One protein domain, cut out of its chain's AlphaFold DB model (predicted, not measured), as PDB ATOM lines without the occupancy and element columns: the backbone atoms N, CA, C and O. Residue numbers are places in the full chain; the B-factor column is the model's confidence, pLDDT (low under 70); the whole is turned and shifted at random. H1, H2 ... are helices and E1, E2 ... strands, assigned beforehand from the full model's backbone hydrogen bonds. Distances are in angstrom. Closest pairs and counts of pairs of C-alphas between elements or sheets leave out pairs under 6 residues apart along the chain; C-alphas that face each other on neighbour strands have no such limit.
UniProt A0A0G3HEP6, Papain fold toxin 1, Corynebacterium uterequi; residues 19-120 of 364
ATOM      1  N   GLY A  19      28.775  38.192  45.548       83.69
ATOM      2  CA  GLY A  19      28.614  38.454  44.120       83.69
ATOM      3  C   GLY A  19      28.331  39.931  43.871       83.69
ATOM      4  O   GLY A  19      28.033  40.685  44.789       83.69
ATOM      5  N   TYR A  20      28.427  40.370  42.625       86.19
ATOM      6  CA  TYR A  20      28.005  41.707  42.226       86.19
ATOM      7  C   TYR A  20      26.851  41.608  41.248       86.19
ATOM      8  O   TYR A  20      26.864  40.762  40.353       86.19
ATOM      9  N   ALA A  21      25.891  42.514  41.384       89.56
ATOM     10  CA  ALA A  21      24.825  42.739  40.422       89.56
ATOM     11  C   ALA A  21      25.102  44.007  39.600       89.56
ATOM     12  O   ALA A  21      25.799  44.926  40.039       89.56
ATOM     13  N   ARG A  22      24.542  44.068  38.387       89.19
ATOM     14  CA  ARG A  22      24.443  45.315  37.615       89.19
ATOM     15  C   ARG A  22      23.088  45.947  37.894       89.19
ATOM     16  O   ARG A  22      22.070  45.284  37.755       89.19
ATOM     17  N   VAL A  23      23.076  47.225  38.236       89.50
ATOM     18  CA  VAL A  23      21.859  47.960  38.592       89.50
ATOM     19  C   VAL A  23      21.708  49.154  37.668       89.50
ATOM     20  O   VAL A  23      22.655  49.905  37.456       89.50
ATOM     21  N   LEU A  24      20.532  49.326  37.072       88.44
ATOM     22  CA  LEU A  24      20.289  50.414  36.126       88.44
ATOM     23  C   LEU A  24      20.251  51.756  36.865       88.44
ATOM     24  O   LEU A  24      19.567  51.875  37.882       88.44
ATOM     25  N   SER A  25      20.945  52.779  36.357       81.69
ATOM     26  CA  SER A  25      20.880  54.124  36.954       81.69
ATOM     27  C   SER A  25      19.609  54.900  36.567       81.69
ATOM     28  O   SER A  25      19.227  55.840  37.257       81.69
ATOM     29  N   GLY A  26      18.965  54.517  35.456       74.38
ATOM     30  CA  GLY A  26      17.785  55.180  34.898       74.38
ATOM     31  C   GLY A  26      18.062  56.364  33.956       74.38
ATOM     32  O   GLY A  26      17.100  56.963  33.479       74.38
ATOM     33  N   ARG A  27      19.319  56.724  33.639       69.00
ATOM     34  CA  ARG A  27      19.614  57.893  32.777       69.00
ATOM     35  C   ARG A  27      19.617  57.571  31.280       69.00
ATOM     36  O   ARG A  27      18.858  58.183  30.537       69.00
ATOM     37  N   GLU A  28      20.424  56.605  30.852       68.25
ATOM     38  CA  GLU A  28      20.696  56.245  29.449       68.25
ATOM     39  C   GLU A  28      20.963  54.729  29.318       68.25
ATOM     40  O   GLU A  28      22.014  54.280  28.861       68.25
ATOM     41  N   ASN A  29      20.025  53.892  29.773       72.44
ATOM     42  CA  ASN A  29      20.221  52.438  29.824       72.44
ATOM     43  C   ASN A  29      19.655  51.740  28.576       72.44
ATOM     44  O   ASN A  29      18.446  51.730  28.360       72.44
ATOM     45  N   GLY A  30      20.531  51.123  27.774       85.00
ATOM     46  CA  GLY A  30      20.157  50.392  26.555       85.00
ATOM     47  C   GLY A  30      19.837  48.903  26.762       85.00
ATOM     48  O   GLY A  30      19.938  48.359  27.867       85.00
ATOM     49  N   ALA A  31      19.518  48.204  25.666       88.19
ATOM     50  CA  ALA A  31      19.192  46.769  25.662       88.19
ATOM     51  C   ALA A  31      20.279  45.883  26.300       88.19
ATOM     52  O   ALA A  31      19.991  44.847  26.895       88.19
ATOM     53  N   PHE A  32      21.543  46.291  26.187       86.69
ATOM     54  CA  PHE A  32      22.663  45.555  26.767       86.69
ATOM     55  C   PHE A  32      22.737  45.724  28.292       86.69
ATOM     56  O   PHE A  32      22.886  44.737  29.007       86.69
ATOM     57  N   CYS A  33      22.565  46.946  28.807       87.75
ATOM     58  CA  CYS A  33      22.565  47.218  30.248       87.75
ATOM     59  C   CYS A  33      21.408  46.509  30.959       87.75
ATOM     60  O   CYS A  33      21.615  45.904  32.008       87.75
ATOM     61  N   THR A  34      20.213  46.536  30.363       91.19
ATOM     62  CA  THR A  34      19.019  45.861  30.899       91.19
ATOM     63  C   THR A  34      19.186  44.341  30.921       91.19
ATOM     64  O   THR A  34      18.863  43.707  31.918       91.19
ATOM     65  N   MET A  35      19.799  43.761  29.885       92.62
ATOM     66  CA  MET A  35      20.161  42.340  29.875       92.62
ATOM     67  C   MET A  35      21.168  41.985  30.974       92.62
ATOM     68  O   MET A  35      21.048  40.946  31.611       92.62
ATOM     69  N   LEU A  36      22.180  42.823  31.211       89.94
ATOM     70  CA  LEU A  36      23.154  42.540  32.264       89.94
ATOM     71  C   LEU A  36      22.535  42.646  33.664       89.94
ATOM     72  O   LEU A  36      22.884  41.850  34.536       89.94
ATOM     73  N   ALA A  37      21.633  43.607  33.873       91.38
ATOM     74  CA  ALA A  37      20.937  43.800  35.141       91.38
ATOM     75  C   ALA A  37      19.938  42.673  35.454       91.38
ATOM     76  O   ALA A  37      19.771  42.313  36.616       91.38
ATOM     77  N   SER A  38      19.347  42.041  34.433       92.94
ATOM     78  CA  SER A  38      18.405  40.926  34.614       92.94
ATOM     79  C   SER A  38      19.050  39.625  35.113       92.94
ATOM     80  O   SER A  38      18.337  38.666  35.380       92.94
ATOM     81  N   ARG A  39      20.387  39.547  35.194       90.69
ATOM     82  CA  ARG A  39      21.111  38.333  35.616       90.69
ATOM     83  C   ARG A  39      21.358  38.245  37.122       90.69
ATOM     84  O   ARG A  39      21.844  37.217  37.577       90.69
ATOM     85  N   GLY A  40      21.088  39.312  37.875       89.56
ATOM     86  CA  GLY A  40      21.319  39.333  39.319       89.56
ATOM     87  C   GLY A  40      22.809  39.280  39.710       89.56
ATOM     88  O   GLY A  40      23.665  39.728  38.935       89.56
ATOM     89  N   PRO A  41      23.139  38.771  40.915       89.81
ATOM     90  CA  PRO A  41      24.471  38.845  41.523       89.81
ATOM     91  C   PRO A  41      25.480  37.811  40.988       89.81
ATOM     92  O   PRO A  41      26.178  37.144  41.746       89.81
ATOM     93  N   VAL A  42      25.573  37.660  39.667       88.06
ATOM     94  CA  VAL A  42      26.423  36.643  39.014       88.06
ATOM     95  C   VAL A  42      27.826  37.142  38.659       88.06
ATOM     96  O   VAL A  42      28.635  36.386  38.117       88.06
ATOM     97  N   TYR A  43      28.123  38.422  38.896       83.88
ATOM     98  CA  TYR A  43      29.388  39.018  38.480       83.88
ATOM     99  C   TYR A  43      30.433  38.967  39.594       83.88
ATOM    100  O   TYR A  43      30.139  39.196  40.763       83.88
ATOM    101  N   ARG A  44      31.686  38.718  39.218       78.31
ATOM    102  CA  ARG A  44      32.839  38.844  40.115       78.31
ATOM    103  C   ARG A  44      33.376  40.276  40.102       78.31
ATOM    104  O   ARG A  44      33.226  40.991  39.114       78.31
ATOM    105  N   GLU A  45      34.038  40.680  41.180       71.44
ATOM    106  CA  GLU A  45      34.598  42.030  41.336       71.44
ATOM    107  C   GLU A  45      35.492  42.458  40.155       71.44
ATOM    108  O   GLU A  45      35.351  43.555  39.604       71.44
ATOM    109  N   ASP A  46      36.362  41.548  39.713       66.06
ATOM    110  CA  ASP A  46      37.342  41.761  38.645       66.06
ATOM    111  C   ASP A  46      36.711  41.929  37.256       66.06
ATOM    112  O   ASP A  46      37.344  42.498  36.369       66.06
ATOM    113  N   ILE A  47      35.460  41.490  37.080       64.69
ATOM    114  CA  ILE A  47      34.690  41.641  35.835       64.69
ATOM    115  C   ILE A  47      33.599  42.721  35.923       64.69
ATOM    116  O   ILE A  47      32.870  42.949  34.953       64.69
ATOM    117  N   VAL A  48      33.447  43.384  37.076       65.75
ATOM    118  CA  VAL A  48      32.298  44.263  37.336       65.75
ATOM    119  C   VAL A  48      32.694  45.687  37.738       65.75
ATOM    120  O   VAL A  48      32.061  46.637  37.275       65.75
ATOM    121  N   VAL A  49      33.773  45.878  38.505       59.91
ATOM    122  CA  VAL A  49      34.138  47.201  39.047       59.91
ATOM    123  C   VAL A  49      35.065  47.976  38.103       59.91
ATOM    124  O   VAL A  49      34.886  49.182  37.939       59.91
ATOM    125  N   ARG A  50      36.022  47.319  37.425       57.59
ATOM    126  CA  ARG A  50      36.949  47.964  36.466       57.59
ATOM    127  C   ARG A  50      37.366  47.021  35.337       57.59
ATOM    128  O   ARG A  50      37.483  45.824  35.570       57.59
ATOM    129  N   ARG A  51      37.641  47.550  34.136       54.97
ATOM    130  CA  ARG A  51      38.533  46.882  33.168       54.97
ATOM    131  C   ARG A  51      39.985  46.994  33.666       54.97
ATOM    132  O   ARG A  51      40.299  47.897  34.441       54.97
ATOM    133  N   ARG A  52      40.888  46.123  33.196       48.84
ATOM    134  CA  ARG A  52      42.322  46.113  33.579       48.84
ATOM    135  C   ARG A  52      43.043  47.454  33.323       48.84
ATOM    136  O   ARG A  52      44.071  47.709  33.934       48.84
ATOM    137  N   ASP A  53      42.492  48.302  32.454       51.41
ATOM    138  CA  ASP A  53      42.995  49.626  32.061       51.41
ATOM    139  C   ASP A  53      42.257  50.810  32.730       51.41
ATOM    140  O   ASP A  53      42.503  51.966  32.393       51.41
ATOM    141  N   GLY A  54      41.332  50.549  33.664       53.31
ATOM    142  CA  GLY A  54      40.590  51.581  34.395       53.31
ATOM    143  C   GLY A  54      39.459  52.268  33.616       53.31
ATOM    144  O   GLY A  54      38.815  53.162  34.168       53.31
ATOM    145  N   ARG A  55      39.173  51.866  32.368       52.44
ATOM    146  CA  ARG A  55      38.073  52.422  31.555       52.44
ATOM    147  C   ARG A  55      36.726  51.748  31.844       52.44
ATOM    148  O   ARG A  55      36.653  50.667  32.434       52.44
ATOM    149  N   ARG A  56      35.640  52.395  31.390       54.00
ATOM    150  CA  ARG A  56      34.273  51.840  31.409       54.00
ATOM    151  C   ARG A  56      34.204  50.527  30.620       54.00
ATOM    152  O   ARG A  56      34.940  50.322  29.658       54.00
ATOM    153  N   TYR A  57      33.293  49.637  31.022       58.09
ATOM    154  CA  TYR A  57      33.140  48.308  30.416       58.09
ATOM    155  C   TYR A  57      32.691  48.327  28.952       58.09
ATOM    156  O   TYR A  57      32.946  47.356  28.250       58.09
ATOM    157  N   HIS A  58      32.049  49.397  28.498       58.91
ATOM    158  CA  HIS A  58      31.848  49.770  27.100       58.91
ATOM    159  C   HIS A  58      31.418  51.243  27.062       58.91
ATOM    160  O   HIS A  58      31.030  51.809  28.093       58.91
ATOM    161  N   ASP A  59      31.459  51.851  25.883       53.38
ATOM    162  CA  ASP A  59      30.946  53.203  25.680       53.38
ATOM    163  C   ASP A  59      29.408  53.193  25.788       53.38
ATOM    164  O   ASP A  59      28.751  52.253  25.332       53.38
ATOM    165  N   GLY A  60      28.834  54.178  26.486       58.12
ATOM    166  CA  GLY A  60      27.386  54.260  26.743       58.12
ATOM    167  C   GLY A  60      26.841  53.329  27.840       58.12
ATOM    168  O   GLY A  60      25.635  53.132  27.925       58.12
ATOM    169  N   CYS A  61      27.698  52.721  28.673       70.19
ATOM    170  CA  CYS A  61      27.247  51.958  29.843       70.19
ATOM    171  C   CYS A  61      26.877  52.886  31.003       70.19
ATOM    172  O   CYS A  61      27.720  53.663  31.462       70.19
ATOM    173  N   ASP A  62      25.649  52.751  31.495       71.06
ATOM    174  CA  ASP A  62      25.071  53.582  32.555       71.06
ATOM    175  C   ASP A  62      24.533  52.744  33.739       71.06
ATOM    176  O   ASP A  62      23.904  53.259  34.660       71.06
ATOM    177  N   CYS A  63      24.806  51.434  33.766       82.69
ATOM    178  CA  CYS A  63      24.507  50.593  34.925       82.69
ATOM    179  C   CYS A  63      25.666  50.580  35.937       82.69
ATOM    180  O   CYS A  63      26.845  50.576  35.574       82.69
ATOM    181  N   VAL A  64      25.331  50.555  37.227       83.31
ATOM    182  CA  VAL A  64      26.281  50.584  38.344       83.31
ATOM    183  C   VAL A  64      26.490  49.182  38.931       83.31
ATOM    184  O   VAL A  64      25.544  48.394  38.983       83.31
ATOM    185  N   PRO A  65      27.717  48.820  39.344       84.12
ATOM    186  CA  PRO A  65      27.955  47.604  40.115       84.12
ATOM    187  C   PRO A  65      27.460  47.772  41.560       84.12
ATOM    188  O   PRO A  65      27.770  48.777  42.197       84.12
ATOM    189  N   VAL A  66      26.744  46.780  42.089       84.81
ATOM    190  CA  VAL A  66      26.323  46.720  43.500       84.81
ATOM    191  C   VAL A  66      26.797  45.401  44.101       84.81
ATOM    192  O   VAL A  66      26.581  44.349  43.502       84.81
ATOM    193  N   LEU A  67      27.473  45.468  45.250       84.94
ATOM    194  CA  LEU A  67      27.881  44.291  46.016       84.94
ATOM    195  C   LEU A  67      26.642  43.632  46.630       84.94
ATOM    196  O   LEU A  67      25.807  44.314  47.221       84.94
ATOM    197  N   VAL A  68      26.556  42.314  46.501       84.81
ATOM    198  CA  VAL A  68      25.506  41.481  47.078       84.81
ATOM    199  C   VAL A  68      26.155  40.488  48.028       84.81
ATOM    200  O   VAL A  68      27.021  39.699  47.634       84.81
ATOM    201  N   VAL A  69      25.750  40.577  49.290       82.88
ATOM    202  CA  VAL A  69      26.173  39.695  50.376       82.88
ATOM    203  C   VAL A  69      25.047  38.695  50.609       82.88
ATOM    204  O   VAL A  69      23.885  39.086  50.705       82.88
ATOM    205  N   ASP A  70      25.377  37.405  50.651       77.12
ATOM    206  CA  ASP A  70      24.384  36.358  50.887       77.12
ATOM    207  C   ASP A  70      23.635  36.581  52.213       77.12
ATOM    208  O   ASP A  70      24.243  36.882  53.241       77.12
ATOM    209  N   GLY A  71      22.307  36.461  52.177       74.44
ATOM    210  CA  GLY A  71      21.426  36.745  53.314       74.44
ATOM    211  C   GLY A  71      21.125  38.228  53.582       74.44
ATOM    212  O   GLY A  71      20.297  38.511  54.448       74.44
ATOM    213  N   GLU A  72      21.719  39.173  52.845       77.75
ATOM    214  CA  GLU A  72      21.453  40.609  52.998       77.75
ATOM    215  C   GLU A  72      20.649  41.187  51.824       77.75
ATOM    216  O   GLU A  72      20.872  40.872  50.653       77.75
ATOM    217  N   SER A  73      19.720  42.095  52.132       78.44
ATOM    218  CA  SER A  73      19.023  42.877  51.108       78.44
ATOM    219  C   SER A  73      19.975  43.871  50.445       78.44
ATOM    220  O   SER A  73      20.740  44.543  51.141       78.44
ATOM    221  N   TRP A  74      19.870  44.056  49.130       80.38
ATOM    222  CA  TRP A  74      20.766  44.940  48.380       80.38
ATOM    223  C   TRP A  74      20.023  45.950  47.496       80.38
ATOM    224  O   TRP A  74      18.875  45.766  47.087       80.38
ATOM    225  N   ALA A  75      20.693  47.067  47.201       78.94
ATOM    226  CA  ALA A  75      20.110  48.161  46.429       78.94
ATOM    227  C   ALA A  75      19.849  47.737  44.975       78.94
ATOM    228  O   ALA A  75      20.791  47.519  44.219       78.94
ATOM    229  N   GLY A  76      18.579  47.677  44.570       83.00
ATOM    230  CA  GLY A  76      18.189  47.228  43.229       83.00
ATOM    231  C   GLY A  76      17.657  45.799  43.157       83.00
ATOM    232  O   GLY A  76      17.357  45.350  42.054       83.00
ATOM    233  N   GLN A  77      17.522  45.100  44.290       86.88
ATOM    234  CA  GLN A  77      17.063  43.711  44.333       86.88
ATOM    235  C   GLN A  77      15.678  43.514  43.699       86.88
ATOM    236  O   GLN A  77      15.543  42.731  42.761       86.88
ATOM    237  N   GLU A  78      14.674  44.288  44.116       86.75
ATOM    238  CA  GLU A  78      13.317  44.234  43.547       86.75
ATOM    239  C   GLU A  78      13.312  44.580  42.044       86.75
ATOM    240  O   GLU A  78      12.588  44.000  41.233       86.75
ATOM    241  N   GLN A  79      14.133  45.548  41.632       90.38
ATOM    242  CA  GLN A  79      14.265  45.939  40.229       90.38
ATOM    243  C   GLN A  79      14.871  44.815  39.389       90.38
ATOM    244  O   GLN A  79      14.408  44.586  38.273       90.38
ATOM    245  N   TYR A  80      15.872  44.113  39.924       91.25
ATOM    246  CA  TYR A  80      16.441  42.923  39.306       91.25
ATOM    247  C   TYR A  80      15.381  41.835  39.145       91.25
ATOM    248  O   TYR A  80      15.205  41.361  38.028       91.25
ATOM    249  N   GLU A  81      14.643  41.487  40.199       90.94
ATOM    250  CA  GLU A  81      13.637  40.417  40.161       90.94
ATOM    251  C   GLU A  81      12.570  40.695  39.090       90.94
ATOM    252  O   GLU A  81      12.239  39.832  38.272       90.94
ATOM    253  N   ARG A  82      12.097  41.947  39.007       92.56
ATOM    254  CA  ARG A  82      11.158  42.383  37.960       92.56
ATOM    255  C   ARG A  82      11.770  42.314  36.558       92.56
ATOM    256  O   ARG A  82      11.088  41.950  35.600       92.56
ATOM    257  N   LEU A  83      13.043  42.674  36.415       92.00
ATOM    258  CA  LEU A  83      13.735  42.662  35.128       92.00
ATOM    259  C   LEU A  83      14.099  41.239  34.676       92.00
ATOM    260  O   LEU A  83      14.045  40.948  33.483       92.00
ATOM    261  N   GLU A  84      14.412  40.338  35.608       93.75
ATOM    262  CA  GLU A  84      14.593  38.906  35.362       93.75
ATOM    263  C   GLU A  84      13.282  38.274  34.890       93.75
ATOM    264  O   GLU A  84      13.266  37.581  33.871       93.75
ATOM    265  N   ALA A  85      12.168  38.556  35.574       92.12
ATOM    266  CA  ALA A  85      10.851  38.081  35.161       92.12
ATOM    267  C   ALA A  85      10.533  38.515  33.720       92.12
ATOM    268  O   ALA A  85      10.155  37.685  32.888       92.12
ATOM    269  N   ARG A  86      10.792  39.787  33.390       92.81
ATOM    270  CA  ARG A  86      10.600  40.321  32.037       92.81
ATOM    271  C   ARG A  86      11.538  39.681  31.012       92.81
ATOM    272  O   ARG A  86      11.112  39.359  29.905       92.81
ATOM    273  N   TRP A  87      12.803  39.453  31.366       93.44
ATOM    274  CA  TRP A  87      13.746  38.722  30.517       93.44
ATOM    275  C   TRP A  87      13.211  37.331  30.178       93.44
ATOM    276  O   TRP A  87      13.199  36.946  29.006       93.44
ATOM    277  N   ARG A  88      12.733  36.585  31.181       93.12
ATOM    278  CA  ARG A  88      12.196  35.230  30.998       93.12
ATOM    279  C   ARG A  88      10.948  35.235  30.128       93.12
ATOM    280  O   ARG A  88      10.898  34.474  29.171       93.12
ATOM    281  N   GLU A  89      10.002  36.133  30.378       92.38
ATOM    282  CA  GLU A  89       8.803  36.304  29.546       92.38
ATOM    283  C   GLU A  89       9.152  36.496  28.059       92.38
ATOM    284  O   GLU A  89       8.582  35.858  27.178       92.38
ATOM    285  N   VAL A  90      10.147  37.341  27.774       93.62
ATOM    286  CA  VAL A  90      10.525  37.695  26.400       93.62
ATOM    287  C   VAL A  90      11.364  36.615  25.722       93.62
ATOM    288  O   VAL A  90      11.281  36.448  24.501       93.62
ATOM    289  N   THR A  91      12.210  35.908  26.471       94.06
ATOM    290  CA  THR A  91      13.267  35.060  25.898       94.06
ATOM    291  C   THR A  91      13.046  33.562  26.089       94.06
ATOM    292  O   THR A  91      13.680  32.774  25.385       94.06
ATOM    293  N   TRP A  92      12.143  33.150  26.981       92.00
ATOM    294  CA  TRP A  92      11.862  31.742  27.262       92.00
ATOM    295  C   TRP A  92      10.639  31.254  26.484       92.00
ATOM    296  O   TRP A  92       9.843  32.020  25.936       92.00
ATOM    297  N   SER A  93      10.522  29.941  26.351       86.88
ATOM    298  CA  SER A  93       9.395  29.251  25.727       86.88
ATOM    299  C   SER A  93       9.246  27.893  26.412       86.88
ATOM    300  O   SER A  93      10.235  27.189  26.592       86.88
ATOM    301  N   ASN A  94       8.031  27.546  26.849       86.06
ATOM    302  CA  ASN A  94       7.739  26.305  27.586       86.06
ATOM    303  C   ASN A  94       8.648  26.070  28.809       86.06
ATOM    304  O   ASN A  94       9.152  24.972  29.023       86.06
ATOM    305  N   GLY A  95       8.901  27.122  29.593       83.56
ATOM    306  CA  GLY A  95       9.718  27.028  30.809       83.56
ATOM    307  C   GLY A  95      11.225  26.879  30.573       83.56
ATOM    308  O   GLY A  95      11.963  26.762  31.545       83.56
ATOM    309  N   MET A  96      11.692  26.941  29.321       88.00
ATOM    310  CA  MET A  96      13.104  26.817  28.949       88.00
ATOM    311  C   MET A  96      13.582  28.033  28.138       88.00
ATOM    312  O   MET A  96      12.776  28.656  27.442       88.00
ATOM    313  N   PRO A  97      14.881  28.384  28.170       88.81
ATOM    314  CA  PRO A  97      15.419  29.448  27.325       88.81
ATOM    315  C   PRO A  97      15.223  29.137  25.832       88.81
ATOM    316  O   PRO A  97      15.646  28.090  25.345       88.81
ATOM    317  N   GLY A  98      14.588  30.048  25.093       89.12
ATOM    318  CA  GLY A  98      14.369  29.894  23.655       89.12
ATOM    319  C   GLY A  98      15.626  30.210  22.828       89.12
ATOM    320  O   GLY A  98      16.588  30.791  23.338       89.12
ATOM    321  N   PRO A  99      15.646  29.893  21.524       89.06
ATOM    322  CA  PRO A  99      16.738  30.300  20.643       89.06
ATOM    323  C   PRO A  99      16.788  31.830  20.481       89.06
ATOM    324  O   PRO A  99      15.776  32.526  20.601       89.06
ATOM    325  N   ASN A 100      17.968  32.366  20.148       91.44
ATOM    326  CA  ASN A 100      18.180  33.784  19.817       91.44
ATOM    327  C   ASN A 100      17.739  34.792  20.904       91.44
ATOM    328  O   ASN A 100      17.316  35.903  20.575       91.44
ATOM    329  N   GLN A 101      17.873  34.439  22.190       92.62
ATOM    330  CA  GLN A 101      17.447  35.269  23.332       92.62
ATOM    331  C   GLN A 101      17.910  36.728  23.227       92.62
ATOM    332  O   GLN A 101      17.115  37.644  23.411       92.62
ATOM    333  N   TRP A 102      19.173  36.954  22.844       90.75
ATOM    334  CA  TRP A 102      19.711  38.307  22.689       90.75
ATOM    335  C   TRP A 102      18.984  39.123  21.616       90.75
ATOM    336  O   TRP A 102      18.640  40.279  21.854       90.75
ATOM    337  N   ARG A 103      18.714  38.533  20.447       92.00
ATOM    338  CA  ARG A 103      18.004  39.223  19.362       92.00
ATOM    339  C   ARG A 103      16.571  39.561  19.776       92.00
ATOM    340  O   ARG A 103      16.120  40.667  19.501       92.00
ATOM    341  N   ARG A 104      15.887  38.636  20.463       92.88
ATOM    342  CA  ARG A 104      14.527  38.836  20.997       92.88
ATOM    343  C   ARG A 104      14.494  39.966  22.025       92.88
ATOM    344  O   ARG A 104      13.673  40.868  21.909       92.88
ATOM    345  N   TRP A 105      15.421  39.951  22.980       94.38
ATOM    346  CA  TRP A 105      15.515  40.991  24.001       94.38
ATOM    347  C   TRP A 105      15.857  42.358  23.418       94.38
ATOM    348  O   TRP A 105      15.206  43.349  23.735       94.38
ATOM    349  N   ARG A 106      16.850  42.419  22.524       92.19
ATOM    350  CA  ARG A 106      17.229  43.669  21.867       92.19
ATOM    351  C   ARG A 106      16.043  44.273  21.116       92.19
ATOM    352  O   ARG A 106      15.740  45.436  21.341       92.19
ATOM    353  N   ALA A 107      15.337  43.476  20.311       90.81
ATOM    354  CA  ALA A 107      14.145  43.933  19.600       90.81
ATOM    355  C   ALA A 107      13.030  44.398  20.555       90.81
ATOM    356  O   ALA A 107      12.351  45.378  20.272       90.81
ATOM    357  N   HIS A 108      12.864  43.734  21.703       92.12
ATOM    358  CA  HIS A 108      11.894  44.131  22.721       92.12
ATOM    359  C   HIS A 108      12.193  45.525  23.293       92.12
ATOM    360  O   HIS A 108      11.302  46.374  23.328       92.12
ATOM    361  N   VAL A 109      13.445  45.771  23.696       89.94
ATOM    362  CA  VAL A 109      13.865  47.051  24.288       89.94
ATOM    363  C   VAL A 109      13.918  48.167  23.240       89.94
ATOM    364  O   VAL A 109      13.370  49.238  23.470       89.94
ATOM    365  N   GLU A 110      14.528  47.924  22.076       87.81
ATOM    366  CA  GLU A 110      14.646  48.924  20.998       87.81
ATOM    367  C   GLU A 110      13.295  49.235  20.336       87.81
ATOM    368  O   GLU A 110      13.100  50.336  19.832       87.81
ATOM    369  N   GLY A 111      12.335  48.308  20.397       84.75
ATOM    370  CA  GLY A 111      10.945  48.533  19.995       84.75
ATOM    371  C   GLY A 111      10.110  49.334  21.003       84.75
ATOM    372  O   GLY A 111       8.908  49.464  20.801       84.75
ATOM    373  N   GLY A 112      10.707  49.830  22.095       84.75
ATOM    374  CA  GLY A 112      10.036  50.669  23.093       84.75
ATOM    375  C   GLY A 112       9.190  49.916  24.128       84.75
ATOM    376  O   GLY A 112       8.503  50.549  24.921       84.75
ATOM    377  N   ASN A 113       9.250  48.580  24.178       87.31
ATOM    378  CA  ASN A 113       8.416  47.762  25.077       87.31
ATOM    379  C   ASN A 113       8.982  47.620  26.503       87.31
ATOM    380  O   ASN A 113       8.504  46.798  27.291       87.31
ATOM    381  N   LEU A 114      10.023  48.395  26.816       86.88
ATOM    382  CA  LEU A 114      10.664  48.456  28.120       86.88
ATOM    383  C   LEU A 114      11.230  49.859  28.350       86.88
ATOM    384  O   LEU A 114      12.052  50.335  27.568       86.88
ATOM    385  N   ASN A 115      10.849  50.491  29.459       85.31
ATOM    386  CA  ASN A 115      11.452  51.733  29.924       85.31
ATOM    387  C   ASN A 115      12.423  51.433  31.073       85.31
ATOM    388  O   ASN A 115      12.024  51.024  32.159       85.31
ATOM    389  N   ALA A 116      13.718  51.642  30.842       81.19
ATOM    390  CA  ALA A 116      14.756  51.288  31.808       81.19
ATOM    391  C   ALA A 116      14.687  52.087  33.127       81.19
ATOM    392  O   ALA A 116      15.252  51.642  34.126       81.19
ATOM    393  N   ARG A 117      13.993  53.238  33.149       80.75
ATOM    394  CA  ARG A 117      13.733  54.007  34.378       80.75
ATOM    395  C   ARG A 117      12.893  53.223  35.379       80.75
ATOM    396  O   ARG A 117      13.199  53.251  36.562       80.75
ATOM    397  N   ASP A 118      11.920  52.449  34.909       83.00
ATOM    398  CA  ASP A 118      11.000  51.696  35.774       83.00
ATOM    399  C   ASP A 118      11.723  50.598  36.580       83.00
ATOM    400  O   ASP A 118      11.231  50.118  37.605       83.00
ATOM    401  N   TYR A 119      12.929  50.234  36.133       85.69
ATOM    402  CA  TYR A 119      13.800  49.210  36.700       85.69
ATOM    403  C   TYR A 119      15.062  49.804  37.354       85.69
ATOM    404  O   TYR A 119      16.061  49.106  37.521       85.69
ATOM    405  N   SER A 120      15.040  51.085  37.738       83.69
ATOM    406  CA  SER A 120      16.106  51.705  38.530       83.69
ATOM    407  C   SER A 120      15.678  51.908  39.991       83.69
ATOM    408  O   SER A 120      14.607  52.457  40.239       83.69
TER     409      SER A 120
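What this domain is: This is residues 19 to 120 of the 364 residues of the protein "Papain fold toxin 1" of Corynebacterium uterequi (UniProt A0A0G3HEP6). A short helix, H1, lies in the middle, between a ribbon of two antiparallel strands, E1 and E2, and an L made by two longer helices, H3 and H4, which form a corner near the last residues of H3. The small helix H5 packs on H3, while H2 and the long loop of residues 49 to 62 lie away from H3, H4 and H5, H2 beside the ribbon. The 102 printed residues hold five named helices and two named strands, in the order E1, H1, H2, E2, H3, H4, H5, and the class is mixed, helices and strands. The whole is compact and rounded, with a radius of gyration of the C-alphas of 13.6 A and spans of 37 by 33 by 24 A.

Where its parts are: The sheet has E1, residues 19 to 24, 16.6 A long, from C-alpha 19 at (28.614, 38.454, 44.120), and E2, residues 63 to 69, 19.0 A long. H1 is residues 31 to 37, 10.1 A long. H3, the longest helix, is residues 77 to 91 and measures 20.7 A, from C-alpha 77 at (17.063, 43.711, 44.333). H4, residues 101 to 110, measures 14.1 A. H2, residues 45 to 48, and H5, residues 116 to 119, have four residues each; H5 ends with C-alpha 119 at (13.800, 49.210, 36.700).

How they stand to each other: E1 and E2 are antiparallel neighbours at 146 degrees, with N 21 and O 66 at 2.9 A and N 64 and O 23 at 2.8 A, within hydrogen-bond range. The closest C-alphas of E1 and H1 are those of Arg 22 and Ala 37, 4.6 A apart. The closest C-alphas of E1 and H2 are those of Tyr 20 and Glu 45, 6.7 A apart. H1 touches H3 at a steep tilt of 50 degrees, opposite ways, with C-alphas 37 and 80 closest at 6.2 A. H1 also touches H4 at a steep tilt of 66 degrees, opposite ways, with C-alphas 31 and 106 closest at 5.3 A. H3, the hub, touches H4 with residues 87 to 91 alone; their lines are only just about perpendicular at 70.1 degrees, and C-alphas 91 and 101 are closest at 4.9 A. With residues 79 to 83 alone H3 touches H5, C-alphas 79 and 119 being closest at 4.8 A. H2 touches no helix. In H1, H3 and H4 every O i to N i+4 pair is within hydrogen-bond range; H2 and H5 are too short for such a pair.

The domain as a whole: The C-alphas farthest apart are those of Asp 53 and Asn 94, at 42.5 A. The printed part has no cut. The link from H2 to E2, 14 residues, is long. The mean pLDDT of the printed part is 81.9; residues 27 to 28 and 46 to 60 are under 70.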